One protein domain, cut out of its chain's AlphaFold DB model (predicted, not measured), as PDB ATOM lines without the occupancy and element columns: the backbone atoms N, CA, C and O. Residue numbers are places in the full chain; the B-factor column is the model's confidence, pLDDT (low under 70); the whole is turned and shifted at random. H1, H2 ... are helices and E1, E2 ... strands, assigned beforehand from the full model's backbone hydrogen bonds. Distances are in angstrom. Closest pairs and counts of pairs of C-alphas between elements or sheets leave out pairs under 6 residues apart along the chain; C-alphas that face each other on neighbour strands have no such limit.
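Overview. This is residues 2 to 55 of the 374 residues of a protein of Amphimedon queenslandica (UniProt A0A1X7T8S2). A small sheet of two short strands, E1 and E2, sits at the open side of a wide V made by two helices, H1 and H2, which meet near the end of H1 and the beginning of H2. E1 leads straight into H1, and a long stretch with no named element, residues 38 to 50, leads from the far end of H2 back to E2, at the side of E1. The printed part has 54 residues with two named helices and two named strands, in the order E1, H1, H2, E2; the sheet has the order E1 - E2 and is antiparallel, and the class is mixed, helices and strands. The whole is compact, with a radius of gyration of the C-alphas of 10.4 A, and rounded, with spans of 25 by 24 by 19 A.

Along the chain. Strand E1, residues 8 to 10, begins with C-alpha 8 at (-71.044, 12.008, 39.766) and is 7.0 A from first to last C-alpha. Its neighbour E2, residues 51 to 53, measures 6.5 A and ends with C-alpha 53 at (-74.279, 14.592, 39.713). Helix H1, residues 11 to 20, follows E1 directly and measures 14.2 A. Helix H2, residues 25 to 37, is the longest helix at 18.4 A and ends with C-alpha 37 at (-81.388, 24.175, 34.611).

Arrangement. E1 and E2 are antiparallel neighbours, with 156 degrees between their N-to-C directions. The C-alphas of Leu 9 and Ile 52 face each other at 5.1 A. N 9 and O 52 are 2.8 A apart and N 52 and O 9 are 2.9 A apart, both within hydrogen-bond range. The closest C-alphas of H1 and E2 are those of Lys 11 and Ile 51, 6.1 A apart. H1 and H2 touch, with the C-alphas of Gly 18 and Ile 28 the closest at 5.8 A; H2 touches H1 with residues 25 to 28 alone. The two helices run opposite ways at a steep tilt of 67 degrees, only just short of about perpendicular. E1 and H2 are apart. In H1 and H2 every O i to N i+4 pair is within hydrogen-bond range.

Size, cuts and confidence. The two C-alphas farthest apart are those of Gly 22 and Ile 47, 27.4 A, while the first and last printed C-alphas, of Lys 2 and Asp 55, are 10.8 A apart. The printed part has no cut. The links E1 to H1 and H1 to H2 are tight, and the link H2 to E2 is long, with 13 residues. The mean pLDDT of the printed part is 91.1, and the model's confidence is low, under 70, at residues 2 to 5.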
ATOM      1  N   LYS A   2     -69.016   9.056  29.741       40.16
ATOM      2  CA  LYS A   2     -69.124   7.625  30.138       40.16
ATOM      3  C   LYS A   2     -67.816   6.883  30.504       40.16
ATOM      4  O   LYS A   2     -67.879   5.717  30.876       40.16
ATOM      5  N   ALA A   3     -66.646   7.520  30.436       45.44
ATOM      6  CA  ALA A   3     -65.354   6.832  30.566       45.44
ATOM      7  C   ALA A   3     -65.040   6.286  31.978       45.44
ATOM      8  O   ALA A   3     -64.145   5.458  32.106       45.44
ATOM      9  N   LYS A   4     -65.766   6.702  33.031       54.69
ATOM     10  CA  LYS A   4     -65.534   6.225  34.411       54.69
ATOM     11  C   LYS A   4     -66.677   5.426  35.057       54.69
ATOM     12  O   LYS A   4     -66.494   4.995  36.186       54.69
ATOM     13  N   LYS A   5     -67.830   5.210  34.402       66.38
ATOM     14  CA  LYS A   5     -69.037   4.614  35.041       66.38
ATOM     15  C   LYS A   5     -69.371   5.214  36.433       66.38
ATOM     16  O   LYS A   5     -69.902   4.519  37.289       66.38
ATOM     17  N   ARG A   6     -69.020   6.481  36.691       76.00
ATOM     18  CA  ARG A   6     -69.345   7.174  37.948       76.00
ATOM     19  C   ARG A   6     -70.554   8.068  37.708       76.00
ATOM     20  O   ARG A   6     -70.568   8.814  36.732       76.00
ATOM     21  N   SER A   7     -71.516   8.003  38.619       88.06
ATOM     22  CA  SER A   7     -72.770   8.767  38.582       88.06
ATOM     23  C   SER A   7     -72.601  10.235  39.018       88.06
ATOM     24  O   SER A   7     -73.521  11.041  38.920       88.06
ATOM     25  N   PHE A   8     -71.400  10.625  39.457       92.38
ATOM     26  CA  PHE A   8     -71.044  12.008  39.766       92.38
ATOM     27  C   PHE A   8     -69.579  12.311  39.418       92.38
ATOM     28  O   PHE A   8     -68.763  11.402  39.234       92.38
ATOM     29  N   LEU A   9     -69.257  13.601  39.342       93.81
ATOM     30  CA  LEU A   9     -67.926  14.154  39.109       93.81
ATOM     31  C   LEU A   9     -67.565  15.155  40.202       93.81
ATOM     32  O   LEU A   9     -68.433  15.833  40.754       93.81
ATOM     33  N   THR A  10     -66.269  15.290  40.461       94.12
ATOM     34  CA  THR A  10     -65.761  16.407  41.262       94.12
ATOM     35  C   THR A  10     -65.659  17.687  40.425       94.12
ATOM     36  O   THR A  10     -65.452  17.616  39.209       94.12
ATOM     37  N   LYS A  11     -65.698  18.871  41.056       93.12
ATOM     38  CA  LYS A  11     -65.457  20.152  40.355       93.12
ATOM     39  C   LYS A  11     -64.131  20.139  39.590       93.12
ATOM     40  O   LYS A  11     -64.093  20.508  38.425       93.12
ATOM     41  N   LYS A  12     -63.066  19.598  40.189       93.88
ATOM     42  CA  LYS A  12     -61.753  19.447  39.539       93.88
ATOM     43  C   LYS A  12     -61.807  18.588  38.271       93.88
ATOM     44  O   LYS A  12     -61.112  18.882  37.304       93.88
ATOM     45  N   GLU A  13     -62.587  17.507  38.273       94.25
ATOM     46  CA  GLU A  13     -62.777  16.678  37.078       94.25
ATOM     47  C   GLU A  13     -63.580  17.416  36.005       94.25
ATOM     48  O   GLU A  13     -63.198  17.371  34.838       94.25
ATOM     49  N   ALA A  14     -64.642  18.127  36.390       94.12
ATOM     50  CA  ALA A  14     -65.434  18.930  35.463       94.12
ATOM     51  C   ALA A  14     -64.614  20.067  34.831       94.12
ATOM     52  O   ALA A  14     -64.663  20.236  33.615       94.12
ATOM     53  N   THR A  15     -63.792  20.773  35.617       94.94
ATOM     54  CA  THR A  15     -62.887  21.818  35.117       94.94
ATOM     55  C   THR A  15     -61.927  21.265  34.072       94.94
ATOM     56  O   THR A  15     -61.850  21.803  32.975       94.94
ATOM     57  N   LYS A  16     -61.281  20.123  34.343       95.88
ATOM     58  CA  LYS A  16     -60.381  19.477  33.372       95.88
ATOM     59  C   LYS A  16     -61.080  19.088  32.070       95.88
ATOM     60  O   LYS A  16     -60.474  19.157  31.006       95.88
ATOM     61  N   ILE A  17     -62.334  18.638  32.148       94.31
ATOM     62  CA  ILE A  17     -63.133  18.323  30.956       94.31
ATOM     63  C   ILE A  17     -63.414  19.603  30.164       94.31
ATOM     64  O   ILE A  17     -63.266  19.597  28.947       94.31
ATOM     65  N   GLY A  18     -63.791  20.687  30.841       95.12
ATOM     66  CA  GLY A  18     -64.036  21.981  30.211       95.12
ATOM     67  C   GLY A  18     -62.795  22.570  29.539       95.12
ATOM     68  O   GLY A  18     -62.853  22.927  28.368       95.12
ATOM     69  N   GLU A  19     -61.658  22.573  30.237       95.44
ATOM     70  CA  GLU A  19     -60.366  23.025  29.704       95.44
ATOM     71  C   GLU A  19     -59.955  22.219  28.465       95.44
ATOM     72  O   GLU A  19     -59.521  22.785  27.464       95.44
ATOM     73  N   PHE A  20     -60.144  20.894  28.493       95.94
ATOM     74  CA  PHE A  20     -59.888  20.031  27.337       95.94
ATOM     75  C   PHE A  20     -60.777  20.378  26.130       95.94
ATOM     76  O   PHE A  20     -60.366  20.196  24.987       95.94
ATOM     77  N   LEU A  21     -61.985  20.891  26.376       95.69
ATOM     78  CA  LEU A  21     -62.905  21.376  25.347       95.69
ATOM     79  C   LEU A  21     -62.634  22.834  24.932       95.69
ATOM     80  O   LEU A  21     -63.379  23.373  24.119       95.69
ATOM     81  N   GLY A  22     -61.579  23.464  25.459       96.19
ATOM     82  CA  GLY A  22     -61.207  24.846  25.153       96.19
ATOM     83  C   GLY A  22     -62.039  25.902  25.881       96.19
ATOM     84  O   GLY A  22     -61.994  27.063  25.486       96.19
ATOM     85  N   LEU A  23     -62.790  25.516  26.918       96.94
ATOM     86  CA  LEU A  23     -63.593  26.437  27.722       96.94
ATOM     87  C   LEU A  23     -62.753  27.068  28.837       96.94
ATOM     88  O   LEU A  23     -61.952  26.390  29.486       96.94
ATOM     89  N   ASN A  24     -62.983  28.351  29.102       95.81
ATOM     90  CA  ASN A  24     -62.457  29.029  30.287       95.81
ATOM     91  C   ASN A  24     -63.350  28.798  31.525       95.81
ATOM     92  O   ASN A  24     -64.459  28.280  31.426       95.81
ATOM     93  N   GLU A  25     -62.890  29.203  32.711       93.44
ATOM     94  CA  GLU A  25     -63.601  28.954  33.978       93.44
ATOM     95  C   GLU A  25     -65.039  29.504  34.009       93.44
ATOM     96  O   GLU A  25     -65.952  28.819  34.471       93.44
ATOM     97  N   SER A  26     -65.259  30.708  33.470       95.44
ATOM     98  CA  SER A  26     -66.587  31.334  33.410       95.44
ATOM     99  C   SER A  26     -67.527  30.567  32.476       95.44
ATOM    100  O   SER A  26     -68.683  30.310  32.810       95.44
ATOM    101  N   GLU A  27     -67.014  30.138  31.321       97.19
ATOM    102  CA  GLU A  27     -67.764  29.316  30.367       97.19
ATOM    103  C   GLU A  27     -68.113  27.943  30.951       97.19
ATOM    104  O   GLU A  27     -69.212  27.439  30.718       97.19
ATOM    105  N   ILE A  28     -67.215  27.353  31.744       95.88
ATOM    106  CA  ILE A  28     -67.452  26.078  32.427       95.88
ATOM    107  C   ILE A  28     -68.584  26.217  33.443       95.88
ATOM    108  O   ILE A  28     -69.511  25.407  33.430       95.88
ATOM    109  N   GLU A  29     -68.549  27.238  34.301       94.25
ATOM    110  CA  GLU A  29     -69.610  27.465  35.287       94.25
ATOM    111  C   GLU A  29     -70.952  27.765  34.598       94.25
ATOM    112  O   GLU A  29     -71.979  27.180  34.946       94.25
ATOM    113  N   GLY A  30     -70.938  28.587  33.542       95.31
ATOM    114  CA  GLY A  30     -72.117  28.858  32.717       95.31
ATOM    115  C   GLY A  30     -72.704  27.592  32.085       95.31
ATOM    116  O   GLY A  30     -73.922  27.394  32.102       95.31
ATOM    117  N   ALA A  31     -71.854  26.692  31.582       96.00
ATOM    118  CA  ALA A  31     -72.279  25.411  31.031       96.00
ATOM    119  C   ALA A  31     -72.866  24.484  32.107       96.00
ATOM    120  O   ALA A  31     -73.924  23.894  31.888       96.00
ATOM    121  N   LEU A  32     -72.231  24.375  33.279       95.81
ATOM    122  CA  LEU A  32     -72.744  23.570  34.393       95.81
ATOM    123  C   LEU A  32     -74.111  24.075  34.866       95.81
ATOM    124  O   LEU A  32     -75.030  23.274  35.045       95.81
ATOM    125  N   GLN A  33     -74.272  25.392  35.006       95.38
ATOM    126  CA  GLN A  33     -75.549  25.998  35.374       95.38
ATOM    127  C   GLN A  33     -76.626  25.742  34.314       95.38
ATOM    128  O   GLN A  33     -77.755  25.389  34.656       95.38
ATOM    129  N   TYR A  34     -76.290  25.888  33.029       96.12
ATOM    130  CA  TYR A  34     -77.218  25.588  31.940       96.12
ATOM    131  C   TYR A  34     -77.680  24.128  31.993       96.12
ATOM    132  O   TYR A  34     -78.882  23.872  32.024       96.12
ATOM    133  N   LEU A  35     -76.738  23.180  32.077       95.56
ATOM    134  CA  LEU A  35     -77.026  21.744  32.139       95.56
ATOM    135  C   LEU A  35     -77.861  21.369  33.372       95.56
ATOM    136  O   LEU A  35     -78.708  20.477  33.280       95.56
ATOM    137  N   HIS A  36     -77.652  22.054  34.499       94.94
ATOM    138  CA  HIS A  36     -78.484  21.904  35.688       94.94
ATOM    139  C   HIS A  36     -79.917  22.390  35.460       94.94
ATOM    140  O   HIS A  36     -80.868  21.670  35.758       94.94
ATOM    141  N   ASN A  37     -80.078  23.580  34.878       93.12
ATOM    142  CA  ASN A  37     -81.388  24.175  34.611       93.12
ATOM    143  C   ASN A  37     -82.234  23.323  33.656       93.12
ATOM    144  O   ASN A  37     -83.454  23.282  33.796       93.12
ATOM    145  N   VAL A  38     -81.594  22.629  32.707       94.06
ATOM    146  CA  VAL A  38     -82.265  21.683  31.799       94.06
ATOM    147  C   VAL A  38     -82.288  20.242  32.325       94.06
ATOM    148  O   VAL A  38     -82.659  19.329  31.592       94.06
ATOM    149  N   THR A  39     -81.921  20.013  33.591       91.38
ATOM    150  CA  THR A  39     -81.978  18.713  34.297       91.38
ATOM    151  C   THR A  39     -81.140  17.583  33.686       91.38
ATOM    152  O   THR A  39     -81.348  16.416  34.005       91.38
ATOM    153  N   ILE A  40     -80.160  17.911  32.835       93.56
ATOM    154  CA  ILE A  40     -79.214  16.923  32.283       93.56
ATOM    155  C   ILE A  40     -78.233  16.466  33.369       93.56
ATOM    156  O   ILE A  40     -77.848  15.301  33.409       93.56
ATOM    157  N   ILE A  41     -77.834  17.390  34.243       94.88
ATOM    158  CA  ILE A  41     -77.037  17.123  35.443       94.88
ATOM    159  C   ILE A  41     -77.723  17.767  36.649       94.88
ATOM    160  O   ILE A  41     -78.585  18.633  36.498       94.88
ATOM    161  N   LEU A  42     -77.297  17.416  37.859       95.75
ATOM    162  CA  LEU A  42     -77.668  18.139  39.073       95.75
ATOM    163  C   LEU A  42     -76.410  18.733  39.712       95.75
ATOM    164  O   LEU A  42     -75.526  18.003  40.159       95.75
ATOM    165  N   HIS A  43     -76.328  20.063  39.752       95.44
ATOM    166  CA  HIS A  43     -75.212  20.795  40.344       95.44
ATOM    167  C   HIS A  43     -75.747  21.798  41.367       95.44
ATOM    168  O   HIS A  43     -76.170  22.899  41.027       95.44
ATOM    169  N   PHE A  44     -75.727  21.402  42.637       94.88
ATOM    170  CA  PHE A  44     -76.174  22.235  43.753       94.88
ATOM    171  C   PHE A  44     -75.003  23.059  44.295       94.88
ATOM    172  O   PHE A  44     -74.539  22.831  45.413       94.88
ATOM    173  N   HIS A  45     -74.498  23.990  43.479       92.75
ATOM    174  CA  HIS A  45     -73.253  24.716  43.753       92.75
ATOM    175  C   HIS A  45     -73.226  25.396  45.133       92.75
ATOM    176  O   HIS A  45     -72.207  25.378  45.817       92.75
ATOM    177  N   GLU A  46     -74.363  25.943  45.570       93.56
ATOM    178  CA  GLU A  46     -74.497  26.678  46.836       93.56
ATOM    179  C   GLU A  46     -74.184  25.830  48.078       93.56
ATOM    180  O   GLU A  46     -73.729  26.359  49.091       93.56
ATOM    181  N   ILE A  47     -74.439  24.520  48.012       95.81
ATOM    182  CA  ILE A  47     -74.322  23.615  49.162       95.81
ATOM    183  C   ILE A  47     -73.301  22.495  48.966       95.81
ATOM    184  O   ILE A  47     -72.747  21.997  49.943       95.81
ATOM    185  N   LEU A  48     -73.045  22.094  47.720       95.88
ATOM    186  CA  LEU A  48     -72.113  21.036  47.335       95.88
ATOM    187  C   LEU A  48     -71.279  21.489  46.121       95.88
ATOM    188  O   LEU A  48     -71.323  20.848  45.071       95.88
ATOM    189  N   PRO A  49     -70.471  22.559  46.248       93.50
ATOM    190  CA  PRO A  49     -69.759  23.176  45.119       93.50
ATOM    191  C   PRO A  49     -68.765  22.241  44.424       93.50
ATOM    192  O   PRO A  49     -68.354  22.492  43.295       93.50
ATOM    193  N   ASN A  50     -68.345  21.178  45.111       94.94
ATOM    194  CA  ASN A  50     -67.366  20.227  44.609       94.94
ATOM    195  C   ASN A  50     -67.988  18.993  43.952       94.94
ATOM    196  O   ASN A  50     -67.221  18.183  43.444       94.94
ATOM    197  N   ILE A  51     -69.316  18.826  43.966       95.06
ATOM    198  CA  ILE A  51     -69.988  17.600  43.513       95.06
ATOM    199  C   ILE A  51     -71.004  17.936  42.429       95.06
ATOM    200  O   ILE A  51     -71.916  18.735  42.625       95.06
ATOM    201  N   ILE A  52     -70.859  17.274  41.288       95.62
ATOM    202  CA  ILE A  52     -71.737  17.416  40.132       95.62
ATOM    203  C   ILE A  52     -72.312  16.037  39.827       95.62
ATOM    204  O   ILE A  52     -71.586  15.143  39.393       95.62
ATOM    205  N   PHE A  53     -73.609  15.845  40.048       95.38
ATOM    206  CA  PHE A  53     -74.279  14.592  39.713       95.38
ATOM    207  C   PHE A  53     -74.562  14.573  38.215       95.38
ATOM    208  O   PHE A  53     -75.365  15.359  37.718       95.38
ATOM    209  N   VAL A  54     -73.884  13.689  37.487       94.31
ATOM    210  CA  VAL A  54     -74.134  13.474  36.051       94.31
ATOM    211  C   VAL A  54     -75.259  12.467  35.815       94.31
ATOM    212  O   VAL A  54     -75.723  12.320  34.691       94.31
ATOM    213  N   ASP A  55     -75.671  11.783  36.880       91.00
ATOM    214  CA  ASP A  55     -76.799  10.867  36.946       91.00
ATOM    215  C   ASP A  55     -77.463  11.033  38.333       91.00
ATOM    216  O   ASP A  55     -76.742  11.065  39.338       91.00
TER     217      ASP A  55